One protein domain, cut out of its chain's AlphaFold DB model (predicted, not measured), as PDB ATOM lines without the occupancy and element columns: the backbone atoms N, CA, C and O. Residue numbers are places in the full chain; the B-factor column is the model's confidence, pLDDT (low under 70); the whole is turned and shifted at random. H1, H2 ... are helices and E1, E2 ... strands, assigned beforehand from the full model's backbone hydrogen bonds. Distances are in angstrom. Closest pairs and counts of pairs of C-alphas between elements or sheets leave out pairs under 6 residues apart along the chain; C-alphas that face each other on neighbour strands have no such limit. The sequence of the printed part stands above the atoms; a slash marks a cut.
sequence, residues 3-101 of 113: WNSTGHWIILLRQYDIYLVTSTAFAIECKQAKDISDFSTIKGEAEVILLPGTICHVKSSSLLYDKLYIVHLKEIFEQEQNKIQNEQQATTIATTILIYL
ATOM      1  N   TRP A   3     -60.007  30.505 -49.292       38.78
ATOM      2  CA  TRP A   3     -59.112  31.635 -49.054       38.78
ATOM      3  C   TRP A   3     -59.362  32.160 -47.642       38.78
ATOM      4  O   TRP A   3     -60.504  32.479 -47.301       38.78
ATOM      5  N   ASN A   4     -58.330  32.220 -46.802       54.97
ATOM      6  CA  ASN A   4     -58.489  32.746 -45.448       54.97
ATOM      7  C   ASN A   4     -58.227  34.265 -45.391       54.97
ATOM      8  O   ASN A   4     -57.570  34.844 -46.256       54.97
ATOM      9  N   SER A   5     -58.702  34.920 -44.331       50.47
ATOM     10  CA  SER A   5     -58.528  36.367 -44.108       50.47
ATOM     11  C   SER A   5     -57.068  36.813 -43.950       50.47
ATOM     12  O   SER A   5     -56.789  38.008 -43.957       50.47
ATOM     13  N   THR A   6     -56.132  35.867 -43.826       58.75
ATOM     14  CA  THR A   6     -54.689  36.129 -43.715       58.75
ATOM     15  C   THR A   6     -53.950  36.036 -45.052       58.75
ATOM     16  O   THR A   6     -52.733  36.205 -45.079       58.75
ATOM     17  N   GLY A   7     -54.662  35.782 -46.154       53.44
ATOM     18  CA  GLY A   7     -54.089  35.745 -47.498       53.44
ATOM     19  C   GLY A   7     -53.415  34.423 -47.872       53.44
ATOM     20  O   GLY A   7     -52.466  34.432 -48.652       53.44
ATOM     21  N   HIS A   8     -53.866  33.302 -47.302       43.22
ATOM     22  CA  HIS A   8     -53.352  31.968 -47.619       43.22
ATOM     23  C   HIS A   8     -54.430  31.099 -48.281       43.22
ATOM     24  O   HIS A   8     -55.600  31.122 -47.880       43.22
ATOM     25  N   TRP A   9     -54.010  30.288 -49.253       45.47
ATOM     26  CA  TRP A   9     -54.821  29.207 -49.817       45.47
ATOM     27  C   TRP A   9     -54.770  27.984 -48.906       45.47
ATOM     28  O   TRP A   9     -53.679  27.604 -48.494       45.47
ATOM     29  N   ILE A  10     -55.922  27.364 -48.626       54.03
ATOM     30  CA  ILE A  10     -56.010  26.048 -47.971       54.03
ATOM     31  C   ILE A  10     -56.397  25.002 -49.019       54.03
ATOM     32  O   ILE A  10     -57.550  24.955 -49.468       54.03
ATOM     33  N   ILE A  11     -55.436  24.157 -49.391       58.69
ATOM     34  CA  ILE A  11     -55.609  23.053 -50.351       58.69
ATOM     35  C   ILE A  11     -55.850  21.767 -49.568       58.69
ATOM     36  O   ILE A  11     -55.120  21.537 -48.617       58.69
ATOM     37  N   LEU A  12     -56.827  20.942 -49.959       53.06
ATOM     38  CA  LEU A  12     -57.057  19.605 -49.397       53.06
ATOM     39  C   LEU A  12     -56.743  18.538 -50.453       53.06
ATOM     40  O   LEU A  12     -57.575  18.278 -51.318       53.06
ATOM     41  N   LEU A  13     -55.565  17.914 -50.391       51.44
ATOM     42  CA  LEU A  13     -55.186  16.828 -51.310       51.44
ATOM     43  C   LEU A  13     -55.503  15.473 -50.683       51.44
ATOM     44  O   LEU A  13     -54.993  15.199 -49.605       51.44
ATOM     45  N   ARG A  14     -56.299  14.617 -51.337       47.56
ATOM     46  CA  ARG A  14     -56.553  13.243 -50.868       47.56
ATOM     47  C   ARG A  14     -55.620  12.249 -51.556       47.56
ATOM     48  O   ARG A  14     -55.673  12.107 -52.771       47.56
ATOM     49  N   GLN A  15     -54.844  11.509 -50.776       47.28
ATOM     50  CA  GLN A  15     -54.100  10.332 -51.220       47.28
ATOM     51  C   GLN A  15     -54.791   9.072 -50.683       47.28
ATOM     52  O   GLN A  15     -55.043   8.961 -49.481       47.28
ATOM     53  N   TYR A  16     -55.128   8.135 -51.571       44.47
ATOM     54  CA  TYR A  16     -55.670   6.824 -51.207       44.47
ATOM     55  C   TYR A  16     -54.543   5.796 -51.254       44.47
ATOM     56  O   TYR A  16     -53.905   5.646 -52.294       44.47
ATOM     57  N   ASP A  17     -54.313   5.092 -50.147       41.22
ATOM     58  CA  ASP A  17     -53.417   3.939 -50.115       41.22
ATOM     59  C   ASP A  17     -54.249   2.655 -50.258       41.22
ATOM     60  O   ASP A  17     -55.251   2.470 -49.568       41.22
ATOM     61  N   ILE A  18     -53.881   1.784 -51.198       45.94
ATOM     62  CA  ILE A  18     -54.734   0.672 -51.672       45.94
ATOM     63  C   ILE A  18     -54.783  -0.501 -50.666       45.94
ATOM     64  O   ILE A  18     -55.632  -1.383 -50.782       45.94
ATOM     65  N   TYR A  19     -53.930  -0.495 -49.635       40.09
ATOM     66  CA  TYR A  19     -53.738  -1.646 -48.739       40.09
ATOM     67  C   TYR A  19     -54.078  -1.407 -47.260       40.09
ATOM     68  O   TYR A  19     -54.109  -2.357 -46.482       40.09
ATOM     69  N   LEU A  20     -54.398  -0.174 -46.867       46.72
ATOM     70  CA  LEU A  20     -54.842   0.187 -45.520       46.72
ATOM     71  C   LEU A  20     -55.989   1.180 -45.678       46.72
ATOM     72  O   LEU A  20     -55.868   2.140 -46.432       46.72
ATOM     73  N   VAL A  21     -57.118   0.951 -45.003       49.56
ATOM     74  CA  VAL A  21     -58.308   1.814 -45.100       49.56
ATOM     75  C   VAL A  21     -58.075   3.120 -44.329       49.56
ATOM     76  O   VAL A  21     -58.778   3.413 -43.370       49.56
ATOM     77  N   THR A  22     -57.049   3.873 -44.711       64.81
ATOM     78  CA  THR A  22     -56.709   5.192 -44.191       64.81
ATOM     79  C   THR A  22     -56.258   6.072 -45.349       64.81
ATOM     80  O   THR A  22     -55.137   5.951 -45.837       64.81
ATOM     81  N   SER A  23     -57.145   6.947 -45.816       77.81
ATOM     82  CA  SER A  23     -56.782   7.994 -46.773       77.81
ATOM     83  C   SER A  23     -56.030   9.101 -46.044       77.81
ATOM     84  O   SER A  23     -56.326   9.385 -44.885       77.81
ATOM     85  N   THR A  24     -55.099   9.771 -46.718       84.19
ATOM     86  CA  THR A  24     -54.432  10.960 -46.171       84.19
ATOM     87  C   THR A  24     -54.956  12.212 -46.860       84.19
ATOM     88  O   THR A  24     -55.008  12.258 -48.085       84.19
ATOM     89  N   ALA A  25     -55.359  13.221 -46.089       84.44
ATOM     90  CA  ALA A  25     -55.679  14.553 -46.581       84.44
ATOM     91  C   ALA A  25     -54.569  15.538 -46.199       84.44
ATOM     92  O   ALA A  25     -54.255  15.682 -45.021       84.44
ATOM     93  N   PHE A  26     -54.012  16.267 -47.159       88.62
ATOM     94  CA  PHE A  26     -53.064  17.345 -46.875       88.62
ATOM     95  C   PHE A  26     -53.790  18.675 -46.901       88.62
ATOM     96  O   PHE A  26     -54.270  19.046 -47.962       88.62
ATOM     97  N   ALA A  27     -53.850  19.369 -45.766       90.19
ATOM     98  CA  ALA A  27     -54.255  20.765 -45.672       90.19
ATOM     99  C   ALA A  27     -53.006  21.639 -45.846       90.19
ATOM    100  O   ALA A  27     -52.170  21.654 -44.951       90.19
ATOM    101  N   ILE A  28     -52.840  22.320 -46.979       92.81
ATOM    102  CA  ILE A  28     -51.615  23.082 -47.280       92.81
ATOM    103  C   ILE A  28     -51.911  24.577 -47.274       92.81
ATOM    104  O   ILE A  28     -52.707  25.027 -48.092       92.81
ATOM    105  N   GLU A  29     -51.237  25.324 -46.399       91.38
ATOM    106  CA  GLU A  29     -51.154  26.785 -46.432       91.38
ATOM    107  C   GLU A  29     -49.979  27.225 -47.308       91.38
ATOM    108  O   GLU A  29     -48.826  26.930 -46.997       91.38
ATOM    109  N   CYS A  30     -50.247  27.953 -48.388       90.75
ATOM    110  CA  CYS A  30     -49.213  28.400 -49.325       90.75
ATOM    111  C   CYS A  30     -49.432  29.848 -49.783       90.75
ATOM    112  O   CYS A  30     -50.555  30.359 -49.770       90.75
ATOM    113  N   LYS A  31     -48.334  30.510 -50.166       88.88
ATOM    114  CA  LYS A  31     -48.291  31.881 -50.694       88.88
ATOM    115  C   LYS A  31     -47.936  31.927 -52.178       88.88
ATOM    116  O   LYS A  31     -48.401  32.830 -52.866       88.88
ATOM    117  N   GLN A  32     -47.105  31.004 -52.668       89.62
ATOM    118  CA  GLN A  32     -46.608  31.037 -54.053       89.62
ATOM    119  C   GLN A  32     -47.403  30.168 -55.036       89.62
ATOM    120  O   GLN A  32     -47.043  30.097 -56.213       89.62
ATOM    121  N   ALA A  33     -48.485  29.529 -54.587       90.75
ATOM    122  CA  ALA A  33     -49.329  28.727 -55.461       90.75
ATOM    123  C   ALA A  33     -49.912  29.564 -56.609       90.75
ATOM    124  O   ALA A  33     -50.284  30.728 -56.435       90.75
ATOM    125  N   LYS A  34     -49.996  28.954 -57.791       91.25
ATOM    126  CA  LYS A  34     -50.633  29.559 -58.959       91.25
ATOM    127  C   LYS A  34     -52.037  29.012 -59.107       91.25
ATOM    128  O   LYS A  34     -52.223  27.800 -59.118       91.25
ATOM    129  N   ASP A  35     -52.995  29.918 -59.229       90.31
ATOM    130  CA  ASP A  35     -54.354  29.581 -59.623       90.31
ATOM    131  C   ASP A  35     -54.350  29.074 -61.067       90.31
ATOM    132  O   ASP A  35     -53.811  29.730 -61.963       90.31
ATOM    133  N   ILE A  36     -54.896  27.877 -61.259       92.12
ATOM    134  CA  ILE A  36     -55.062  27.230 -62.560       92.12
ATOM    135  C   ILE A  36     -56.519  26.818 -62.788       92.12
ATOM    136  O   ILE A  36     -56.789  25.986 -63.650       92.12
ATOM    137  N   SER A  37     -57.461  27.408 -62.048       89.38
ATOM    138  CA  SER A  37     -58.888  27.076 -62.117       89.38
ATOM    139  C   SER A  37     -59.444  27.193 -63.540       89.38
ATOM    140  O   SER A  37     -60.231  26.352 -63.967       89.38
ATOM    141  N   ASP A  38     -58.970  28.173 -64.317       90.69
ATOM    142  CA  ASP A  38     -59.362  28.369 -65.723       90.69
ATOM    143  C   ASP A  38     -58.893  27.239 -66.657       90.69
ATOM    144  O   ASP A  38     -59.436  27.060 -67.748       90.69
ATOM    145  N   PHE A  39     -57.887  26.472 -66.233       89.25
ATOM    146  CA  PHE A  39     -57.324  25.338 -66.965       89.25
ATOM    147  C   PHE A  39     -57.797  23.988 -66.415       89.25
ATOM    148  O   PHE A  39     -57.417  22.950 -66.963       89.25
ATOM    149  N   SER A  40     -58.622  23.982 -65.361       86.81
ATOM    150  CA  SER A  40     -59.157  22.742 -64.803       86.81
ATOM    151  C   SER A  40     -60.041  22.035 -65.829       86.81
ATOM    152  O   SER A  40     -60.862  22.635 -66.530       86.81
ATOM    153  N   THR A  41     -59.892  20.714 -65.895       88.88
ATOM    154  CA  THR A  41     -60.773  19.865 -66.710       88.88
ATOM    155  C   THR A  41     -62.184  19.804 -66.113       88.88
ATOM    156  O   THR A  41     -63.160  19.603 -66.840       88.88
ATOM    157  N   ILE A  42     -62.312  20.006 -64.798       85.19
ATOM    158  CA  ILE A  42     -63.571  19.933 -64.064       85.19
ATOM    159  C   ILE A  42     -64.032  21.353 -63.735       85.19
ATOM    160  O   ILE A  42     -63.505  22.040 -62.864       85.19
ATOM    161  N   LYS A  43     -65.075  21.806 -64.432       84.06
ATOM    162  CA  LYS A  43     -65.621  23.149 -64.217       84.06
ATOM    163  C   LYS A  43     -66.126  23.319 -62.782       84.06
ATOM    164  O   LYS A  43     -66.935  22.525 -62.308       84.06
ATOM    165  N   GLY A  44     -65.714  24.413 -62.145       83.94
ATOM    166  CA  GLY A  44     -66.108  24.766 -60.780       83.94
ATOM    167  C   GLY A  44     -65.143  24.273 -59.701       83.94
ATOM    168  O   GLY A  44     -65.321  24.632 -58.537       83.94
ATOM    169  N   GLU A  45     -64.112  23.506 -60.063       82.44
ATOM    170  CA  GLU A  45     -63.003  23.242 -59.157       82.44
ATOM    171  C   GLU A  45     -62.058  24.442 -59.126       82.44
ATOM    172  O   GLU A  45     -61.646  24.976 -60.155       82.44
ATOM    173  N   ALA A  46     -61.742  24.886 -57.913       85.62
ATOM    174  CA  ALA A  46     -60.738  25.910 -57.694       85.62
ATOM    175  C   ALA A  46     -59.389  25.202 -57.539       85.62
ATOM    176  O   ALA A  46     -59.010  24.818 -56.427       85.62
ATOM    177  N   GLU A  47     -58.735  24.934 -58.668       85.25
ATOM    178  CA  GLU A  47     -57.451  24.245 -58.721       85.25
ATOM    179  C   GLU A  47     -56.292  25.231 -58.597       85.25
ATOM    180  O   GLU A  47     -56.268  26.302 -59.203       85.25
ATOM    181  N   VAL A  48     -55.282  24.832 -57.832       89.94
ATOM    182  CA  VAL A  48     -54.024  25.564 -57.712       89.94
ATOM    183  C   VAL A  48     -52.864  24.594 -57.852       89.94
ATOM    184  O   VAL A  48     -52.948  23.437 -57.437       89.94
ATOM    185  N   ILE A  49     -51.756  25.081 -58.395       91.38
ATOM    186  CA  ILE A  49     -50.513  24.326 -58.512       91.38
ATOM    187  C   ILE A  49     -49.443  24.933 -57.606       91.38
ATOM    188  O   ILE A  49     -49.216  26.148 -57.599       91.38
ATOM    189  N   LEU A  50     -48.782  24.076 -56.826       91.81
ATOM    190  CA  LEU A  50     -47.562  24.436 -56.108       91.81
ATOM    191  C   LEU A  50     -46.398  24.451 -57.096       91.81
ATOM    192  O   LEU A  50     -46.289  23.573 -57.954       91.81
ATOM    193  N   LEU A  51     -45.531  25.454 -56.988       90.81
ATOM    194  CA  LEU A  51     -44.391  25.569 -57.885       90.81
ATOM    195  C   LEU A  51     -43.330  24.502 -57.552       90.81
ATOM    196  O   LEU A  51     -43.199  24.086 -56.397       90.81
ATOM    197  N   PRO A  52     -42.544  24.047 -58.542       91.31
ATOM    198  CA  PRO A  52     -41.421  23.158 -58.279       91.31
ATOM    199  C   PRO A  52     -40.465  23.756 -57.243       91.31
ATOM    200  O   PRO A  52     -40.100  24.926 -57.326       91.31
ATOM    201  N   GLY A  53     -40.052  22.937 -56.275       89.12
ATOM    202  CA  GLY A  53     -39.174  23.373 -55.189       89.12
ATOM    203  C   GLY A  53     -39.892  24.006 -53.995       89.12
ATOM    204  O   GLY A  53     -39.215  24.371 -53.039       89.12
ATOM    205  N   THR A  54     -41.229  24.100 -53.990       89.56
ATOM    206  CA  THR A  54     -41.981  24.473 -52.783       89.56
ATOM    207  C   THR A  54     -41.665  23.496 -51.646       89.56
ATOM    208  O   THR A  54     -41.896  22.291 -51.752       89.56
ATOM    209  N   ILE A  55     -41.155  24.030 -50.535       92.31
ATOM    210  CA  ILE A  55     -40.859  23.272 -49.318       92.31
ATOM    211  C   ILE A  55     -41.992  23.505 -48.324       92.31
ATOM    212  O   ILE A  55     -42.402  24.640 -48.084       92.31
ATOM    213  N   CYS A  56     -42.490  22.428 -47.721       91.88
ATOM    214  CA  CYS A  56     -43.534  22.488 -46.705       91.88
ATOM    215  C   CYS A  56     -43.026  21.969 -45.358       91.88
ATOM    216  O   CYS A  56     -42.254  21.013 -45.298       91.88
ATOM    217  N   HIS A  57     -43.512  22.568 -44.275       91.62
ATOM    218  CA  HIS A  57     -43.313  22.100 -42.909       91.62
ATOM    219  C   HIS A  57     -44.647  21.720 -42.268       91.62
ATOM    220  O   HIS A  57     -45.678  22.326 -42.560       91.62
ATOM    221  N   VAL A  58     -44.631  20.727 -41.377       91.25
ATOM    222  CA  VAL A  58     -45.818  20.332 -40.610       91.25
ATOM    223  C   VAL A  58     -46.145  21.440 -39.615       91.25
ATOM    224  O   VAL A  58     -45.371  21.717 -38.707       91.25
ATOM    225  N   LYS A  59     -47.291  22.097 -39.798       87.75
ATOM    226  CA  LYS A  59     -47.690  23.254 -38.988       87.75
ATOM    227  C   LYS A  59     -48.323  22.854 -37.656       87.75
ATOM    228  O   LYS A  59     -48.173  23.566 -36.668       87.75
ATOM    229  N   SER A  60     -49.060  21.749 -37.627       88.69
ATOM    230  CA  SER A  60     -49.739  21.263 -36.426       88.69
ATOM    231  C   SER A  60     -49.737  19.744 -36.373       88.69
ATOM    232  O   SER A  60     -49.544  19.083 -37.395       88.69
ATOM    233  N   SER A  61     -50.000  19.195 -35.186       87.81
ATOM    234  CA  SER A  61     -50.263  17.767 -35.021       87.81
ATOM    235  C   SER A  61     -51.328  17.306 -36.012       87.81
ATOM    236  O   SER A  61     -52.292  18.026 -36.294       87.81
ATOM    237  N   SER A  62     -51.119  16.116 -36.562       87.56
ATOM    238  CA  SER A  62     -52.071  15.493 -37.465       87.56
ATOM    239  C   SER A  62     -53.374  15.169 -36.743       87.56
ATOM    240  O   SER A  62     -53.404  14.924 -35.536       87.56
ATOM    241  N   LEU A  63     -54.465  15.179 -37.502       86.88
ATOM    242  CA  LEU A  63     -55.789  14.825 -37.009       86.88
ATOM    243  C   LEU A  63     -56.201  13.507 -37.649       86.88
ATOM    244  O   LEU A  63     -56.171  13.376 -38.868       86.88
ATOM    245  N   LEU A  64     -56.611  12.541 -36.834       85.25
ATOM    246  CA  LEU A  64     -57.261  11.334 -37.322       85.25
ATOM    247  C   LEU A  64     -58.766  11.496 -37.120       85.25
ATOM    248  O   LEU A  64     -59.232  11.602 -35.987       85.25
ATOM    249  N   TYR A  65     -59.516  11.533 -38.217       80.44
ATOM    250  CA  TYR A  65     -60.972  11.581 -38.184       80.44
ATOM    251  C   TYR A  65     -61.536  10.408 -38.981       80.44
ATOM    252  O   TYR A  65     -61.385  10.349 -40.201       80.44
ATOM    253  N   ASP A  66     -62.163   9.466 -38.272       85.94
ATOM    254  CA  ASP A  66     -62.583   8.166 -38.807       85.94
ATOM    255  C   ASP A  66     -61.402   7.427 -39.471       85.94
ATOM    256  O   ASP A  66     -60.484   6.976 -38.786       85.94
ATOM    257  N   LYS A  67     -61.388   7.366 -40.806       82.31
ATOM    258  CA  LYS A  67     -60.352   6.738 -41.640       82.31
ATOM    259  C   LYS A  67     -59.570   7.753 -42.474       82.31
ATOM    260  O   LYS A  67     -58.958   7.403 -43.481       82.31
ATOM    261  N   LEU A  68     -59.630   9.026 -42.097       81.31
ATOM    262  CA  LEU A  68     -58.937  10.109 -42.776       81.31
ATOM    263  C   LEU A  68     -57.846  10.672 -41.869       81.31
ATOM    264  O   LEU A  68     -58.126  11.240 -40.814       81.31
ATOM    265  N   TYR A  69     -56.602  10.527 -42.306       84.38
ATOM    266  CA  TYR A  69     -55.445  11.121 -41.658       84.38
ATOM    267  C   TYR A  69     -55.168  12.493 -42.269       84.38
ATOM    268  O   TYR A  69     -54.824  12.599 -43.441       84.38
ATOM    269  N   ILE A  70     -55.358  13.560 -41.505       85.19
ATOM    270  CA  ILE A  70     -55.223  14.934 -41.984       85.19
ATOM    271  C   ILE A  70     -53.877  15.492 -41.528       85.19
ATOM    272  O   ILE A  70     -53.604  15.585 -40.329       85.19
ATOM    273  N   VAL A  71     -53.049  15.902 -42.487       89.19
ATOM    274  CA  VAL A  71     -51.747  16.531 -42.256       89.19
ATOM    275  C   VAL A  71     -51.840  18.004 -42.616       89.19
ATOM    276  O   VAL A  71     -52.152  18.352 -43.753       89.19
ATOM    277  N   HIS A  72     -51.549  18.874 -41.654       89.19
ATOM    278  CA  HIS A  72     -51.508  20.313 -41.881       89.19
ATOM    279  C   HIS A  72     -50.084  20.756 -42.211       89.19
ATOM    280  O   HIS A  72     -49.174  20.648 -41.386       89.19
ATOM    281  N   LEU A  73     -49.902  21.260 -43.423       91.81
ATOM    282  CA  LEU A  73     -48.649  21.744 -43.969       91.81
ATOM    283  C   LEU A  73     -48.699  23.260 -44.163       91.81
ATOM    284  O   LEU A  73     -49.738  23.822 -44.500       91.81
ATOM    285  N   LYS A  74     -47.553  23.912 -43.997       93.31
ATOM    286  CA  LYS A  74     -47.338  25.312 -44.357       93.31
ATOM    287  C   LYS A  74     -46.104  25.411 -45.245       93.31
ATOM    288  O   LYS A  74     -45.064  24.851 -44.906       93.31
ATOM    289  N   GLU A  75     -46.216  26.132 -46.352       92.44
ATOM    290  CA  GLU A  75     -45.077  26.531 -47.173       92.44
ATOM    291  C   GLU A  75     -44.088  27.349 -46.333       92.44
ATOM    292  O   GLU A  75     -44.467  28.315 -45.662       92.44
ATOM    293  N   ILE A  76     -42.819  26.949 -46.376       93.12
ATOM    294  CA  ILE A  76     -41.723  27.636 -45.699       93.12
ATOM    295  C   ILE A  76     -40.718  28.165 -46.716       93.12
ATOM    296  O   ILE A  76     -40.480  27.568 -47.764       93.12
ATOM    297  N   PHE A  77     -40.103  29.292 -46.371       89.12
ATOM    298  CA  PHE A  77     -39.049  29.926 -47.157       89.12
ATOM    299  C   PHE A  77     -37.696  29.702 -46.492       89.12
ATOM    300  O   PHE A  77     -37.629  29.426 -45.297       89.12
ATOM    301  N   GLU A  78     -36.613  29.883 -47.242       83.19
ATOM    302  CA  GLU A  78     -35.234  29.651 -46.786       83.19
ATOM    303  C   GLU A  78     -34.923  30.311 -45.425       83.19
ATOM    304  O   GLU A  78     -34.329  29.709 -44.533       83.19
ATOM    305  N   GLN A  79     -35.426  31.529 -45.206       78.56
ATOM    306  CA  GLN A  79     -35.274  32.247 -43.935       78.56
ATOM    307  C   GLN A  79     -35.985  31.563 -42.753       78.56
ATOM    308  O   GLN A  79     -35.493  31.610 -41.628       78.56
ATOM    309  N   GLU A  80     -37.147  30.951 -42.989       79.81
ATOM    310  CA  GLU A  80     -37.897  30.194 -41.978       79.81
ATOM    311  C   GLU A  80     -37.275  28.806 -41.764       79.81
ATOM    312  O   GLU A  80     -37.196  28.337 -40.631       79.81
ATOM    313  N   GLN A  81     -36.754  28.184 -42.825       75.44
ATOM    314  CA  GLN A  81     -36.084  26.885 -42.766       75.44
ATOM    315  C   GLN A  81     -34.875  26.908 -41.824       75.44
ATOM    316  O   GLN A  81     -34.742  26.028 -40.973       75.44
ATOM    317  N   ASN A  82     -34.047  27.952 -41.915       72.31
ATOM    318  CA  ASN A  82     -32.889  28.127 -41.036       72.31
ATOM    319  C   ASN A  82     -33.294  28.283 -39.560       72.31
ATOM    320  O   ASN A  82     -32.617  27.773 -38.671       72.31
ATOM    321  N   LYS A  83     -34.424  28.946 -39.279       73.75
ATOM    322  CA  LYS A  83     -34.943  29.076 -37.907       73.75
ATOM    323  C   LYS A  83     -35.421  27.735 -37.358       73.75
ATOM    324  O   LYS A  83     -35.025  27.367 -36.260       73.75
ATOM    325  N   ILE A  84     -36.188  26.982 -38.148       71.56
ATOM    326  CA  ILE A  84     -36.698  25.662 -37.751       71.56
ATOM    327  C   ILE A  84     -35.537  24.695 -37.472       71.56
ATOM    328  O   ILE A  84     -35.561  23.976 -36.476       71.56
ATOM    329  N   GLN A  85     -34.491  24.705 -38.302       66.31
ATOM    330  CA  GLN A  85     -33.301  23.880 -38.072       66.31
ATOM    331  C   GLN A  85     -32.564  24.272 -36.783       66.31
ATOM    332  O   GLN A  85     -32.188  23.394 -36.005       66.31
ATOM    333  N   ASN A  86     -32.416  25.571 -36.510       63.31
ATOM    334  CA  ASN A  86     -31.780  26.058 -35.283       63.31
ATOM    335  C   ASN A  86     -32.596  25.713 -34.024       63.31
ATOM    336  O   ASN A  86     -32.028  25.323 -33.005       63.31
ATOM    337  N   GLU A  87     -33.926  25.803 -34.086       64.19
ATOM    338  CA  GLU A  87     -34.823  25.452 -32.975       64.19
ATOM    339  C   GLU A  87     -34.829  23.940 -32.694       64.19
ATOM    340  O   GLU A  87     -34.782  23.515 -31.535       64.19
ATOM    341  N   GLN A  88     -34.803  23.102 -33.734       59.28
ATOM    342  CA  GLN A  88     -34.677  21.648 -33.580       59.28
ATOM    343  C   GLN A  88     -33.314  21.242 -32.998       59.28
ATOM    344  O   GLN A  88     -33.250  20.356 -32.138       59.28
ATOM    345  N   GLN A  89     -32.229  21.918 -33.391       56.72
ATOM    346  CA  GLN A  89     -30.909  21.718 -32.787       56.72
ATOM    347  C   GLN A  89     -30.889  22.148 -31.314       56.72
ATOM    348  O   GLN A  89     -30.416  21.387 -30.471       56.72
ATOM    349  N   ALA A  90     -31.475  23.298 -30.968       54.59
ATOM    350  CA  ALA A  90     -31.574  23.755 -29.580       54.59
ATOM    351  C   ALA A  90     -32.389  22.790 -28.700       54.59
ATOM    352  O   ALA A  90     -31.991  22.497 -27.574       54.59
ATOM    353  N   THR A  91     -33.485  22.233 -29.226       54.78
ATOM    354  CA  THR A  91     -34.328  21.260 -28.505       54.78
ATOM    355  C   THR A  91     -33.600  19.928 -28.294       54.78
ATOM    356  O   THR A  91     -33.677  19.335 -27.215       54.78
ATOM    357  N   THR A  92     -32.830  19.478 -29.288       53.31
ATOM    358  CA  THR A  92     -32.004  18.264 -29.182       53.31
ATOM    359  C   THR A  92     -30.869  18.452 -28.176       53.31
ATOM    360  O   THR A  92     -30.623  17.567 -27.357       53.31
ATOM    361  N   ILE A  93     -30.219  19.620 -28.170       53.28
ATOM    362  CA  ILE A  93     -29.183  19.969 -27.189       53.28
ATOM    363  C   ILE A  93     -29.787  20.062 -25.784       53.28
ATOM    364  O   ILE A  93     -29.230  19.478 -24.863       53.28
ATOM    365  N   ALA A  94     -30.944  20.704 -25.600       50.06
ATOM    366  CA  ALA A  94     -31.609  20.792 -24.298       50.06
ATOM    367  C   ALA A  94     -32.038  19.414 -23.764       50.06
ATOM    368  O   ALA A  94     -31.828  19.110 -22.591       50.06
ATOM    369  N   THR A  95     -32.565  18.548 -24.634       49.81
ATOM    370  CA  THR A  95     -32.906  17.161 -24.281       49.81
ATOM    371  C   THR A  95     -31.647  16.364 -23.941       49.81
ATOM    372  O   THR A  95     -31.627  15.635 -22.956       49.81
ATOM    373  N   THR A  96     -30.558  16.560 -24.690       41.97
ATOM    374  CA  THR A  96     -29.266  15.925 -24.397       41.97
ATOM    375  C   THR A  96     -28.704  16.416 -23.065       41.97
ATOM    376  O   THR A  96     -28.321  15.584 -22.261       41.97
ATOM    377  N   ILE A  97     -28.728  17.719 -22.762       50.41
ATOM    378  CA  ILE A  97     -28.262  18.281 -21.479       50.41
ATOM    379  C   ILE A  97     -29.098  17.761 -20.301       50.41
ATOM    380  O   ILE A  97     -28.534  17.456 -19.254       50.41
ATOM    381  N   LEU A  98     -30.415  17.599 -20.461       43.97
ATOM    382  CA  LEU A  98     -31.276  17.014 -19.426       43.97
ATOM    383  C   LEU A  98     -31.004  15.517 -19.202       43.97
ATOM    384  O   LEU A  98     -31.108  15.051 -18.071       43.97
ATOM    385  N   ILE A  99     -30.611  14.773 -20.241       46.12
ATOM    386  CA  ILE A  99     -30.198  13.362 -20.116       46.12
ATOM    387  C   ILE A  99     -28.745  13.251 -19.600       46.12
ATOM    388  O   ILE A  99     -28.399  12.279 -18.933       46.12
ATOM    389  N   TYR A 100     -27.903  14.260 -19.856       36.00
ATOM    390  CA  TYR A 100     -26.489  14.336 -19.463       36.00
ATOM    391  C   TYR A 100     -26.221  15.188 -18.213       36.00
ATOM    392  O   TYR A 100     -25.079  15.586 -17.983       36.00
ATOM    393  N   LEU A 101     -27.230  15.438 -17.372       42.94
ATOM    394  CA  LEU A 101     -27.035  15.846 -15.979       42.94
ATOM    395  C   LEU A 101     -27.030  14.585 -15.092       42.94
ATOM    396  O   LEU A 101     -28.053  14.257 -14.487       42.94
TER     397      LEU A 101
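Overview. This is residues 3 to 101 of the 113 residues of the protein "Hypothetical protein" of Rotaria magnacalcarata (UniProt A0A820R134). Two strand hairpins, E1 with E2 and E3 with E4, stand side by side and make one strongly twisted sheet of four strands, from which the helix H1 sticks out as a long arm with its residues 85 to 99. A long loop, residues 31 to 54, folds back on itself between the hairpins in the chain, and its Lys 43 and the last printed residue, Leu 101, are at opposite ends of the longest axis. The printed part has 99 residues, with four named strands and then one named helix along the chain; the sheet's order is E1, E2, E4, E3, mixed, and the class is mixed, helices and strands. The whole is loose, with a radius of gyration of the C-alphas of 17.6 A, and elongated, spanning 62 by 36 by 26 A.

Arrangement. In the sheet the inner strands are E2, residues 23 to 30, and E4, residues 68 to 76. They are parallel, at 23 degrees between their directions, with N of Ala 27 and O of Val 71 2.8 A apart, within hydrogen-bond range. E1, residues 9 to 15, is an edge strand, antiparallel to E2 at 158 degrees; N of Leu 13 and O of Phe 26 are 3.0 A apart. E3, residues 55 to 65, is the other edge strand, antiparallel to E4 at 159 degrees, with N of Leu 63 and O of Ile 70 3.0 A apart. E3 bends by 69 degrees at residue 60. E1 and E3 are apart, and E2 and E3 are only just apart, their closest C-alphas 8.1 A from each other. H1, residues 78 to 99, only grazes the sheet, with its residues 78 to 84; H1 and E3 are near each other. In H1, 17 of 18 O i to N i+4 pairs are within hydrogen-bond range.

Along the chain. E1 begins at C-alpha 9 (-54.821, 29.207, -49.817) and is 18.9 A long; E2 is 21.9 A, E4 24.7 A and E3 25.8 A. H1 is 31.7 A long, from C-alpha 78 (-35.234, 29.651, -46.786) to C-alpha 99 (-30.198, 13.362, -20.116).

Size, cuts and confidence. The two C-alphas farthest apart, those of Lys 43 and Leu 101, are 62.2 A from each other. The link from E2 to E3 is long, 24 residues, and in it residues 34 to 35 pair antiparallel with residues 48 to 49. Residues 85 to 101 stand free; the body without them spans 38 by 37 by 26 A. The printed part has no cut. Mean pLDDT of the printed part is 73.4; residues 3 to 22 and 85 to 101 are under 70.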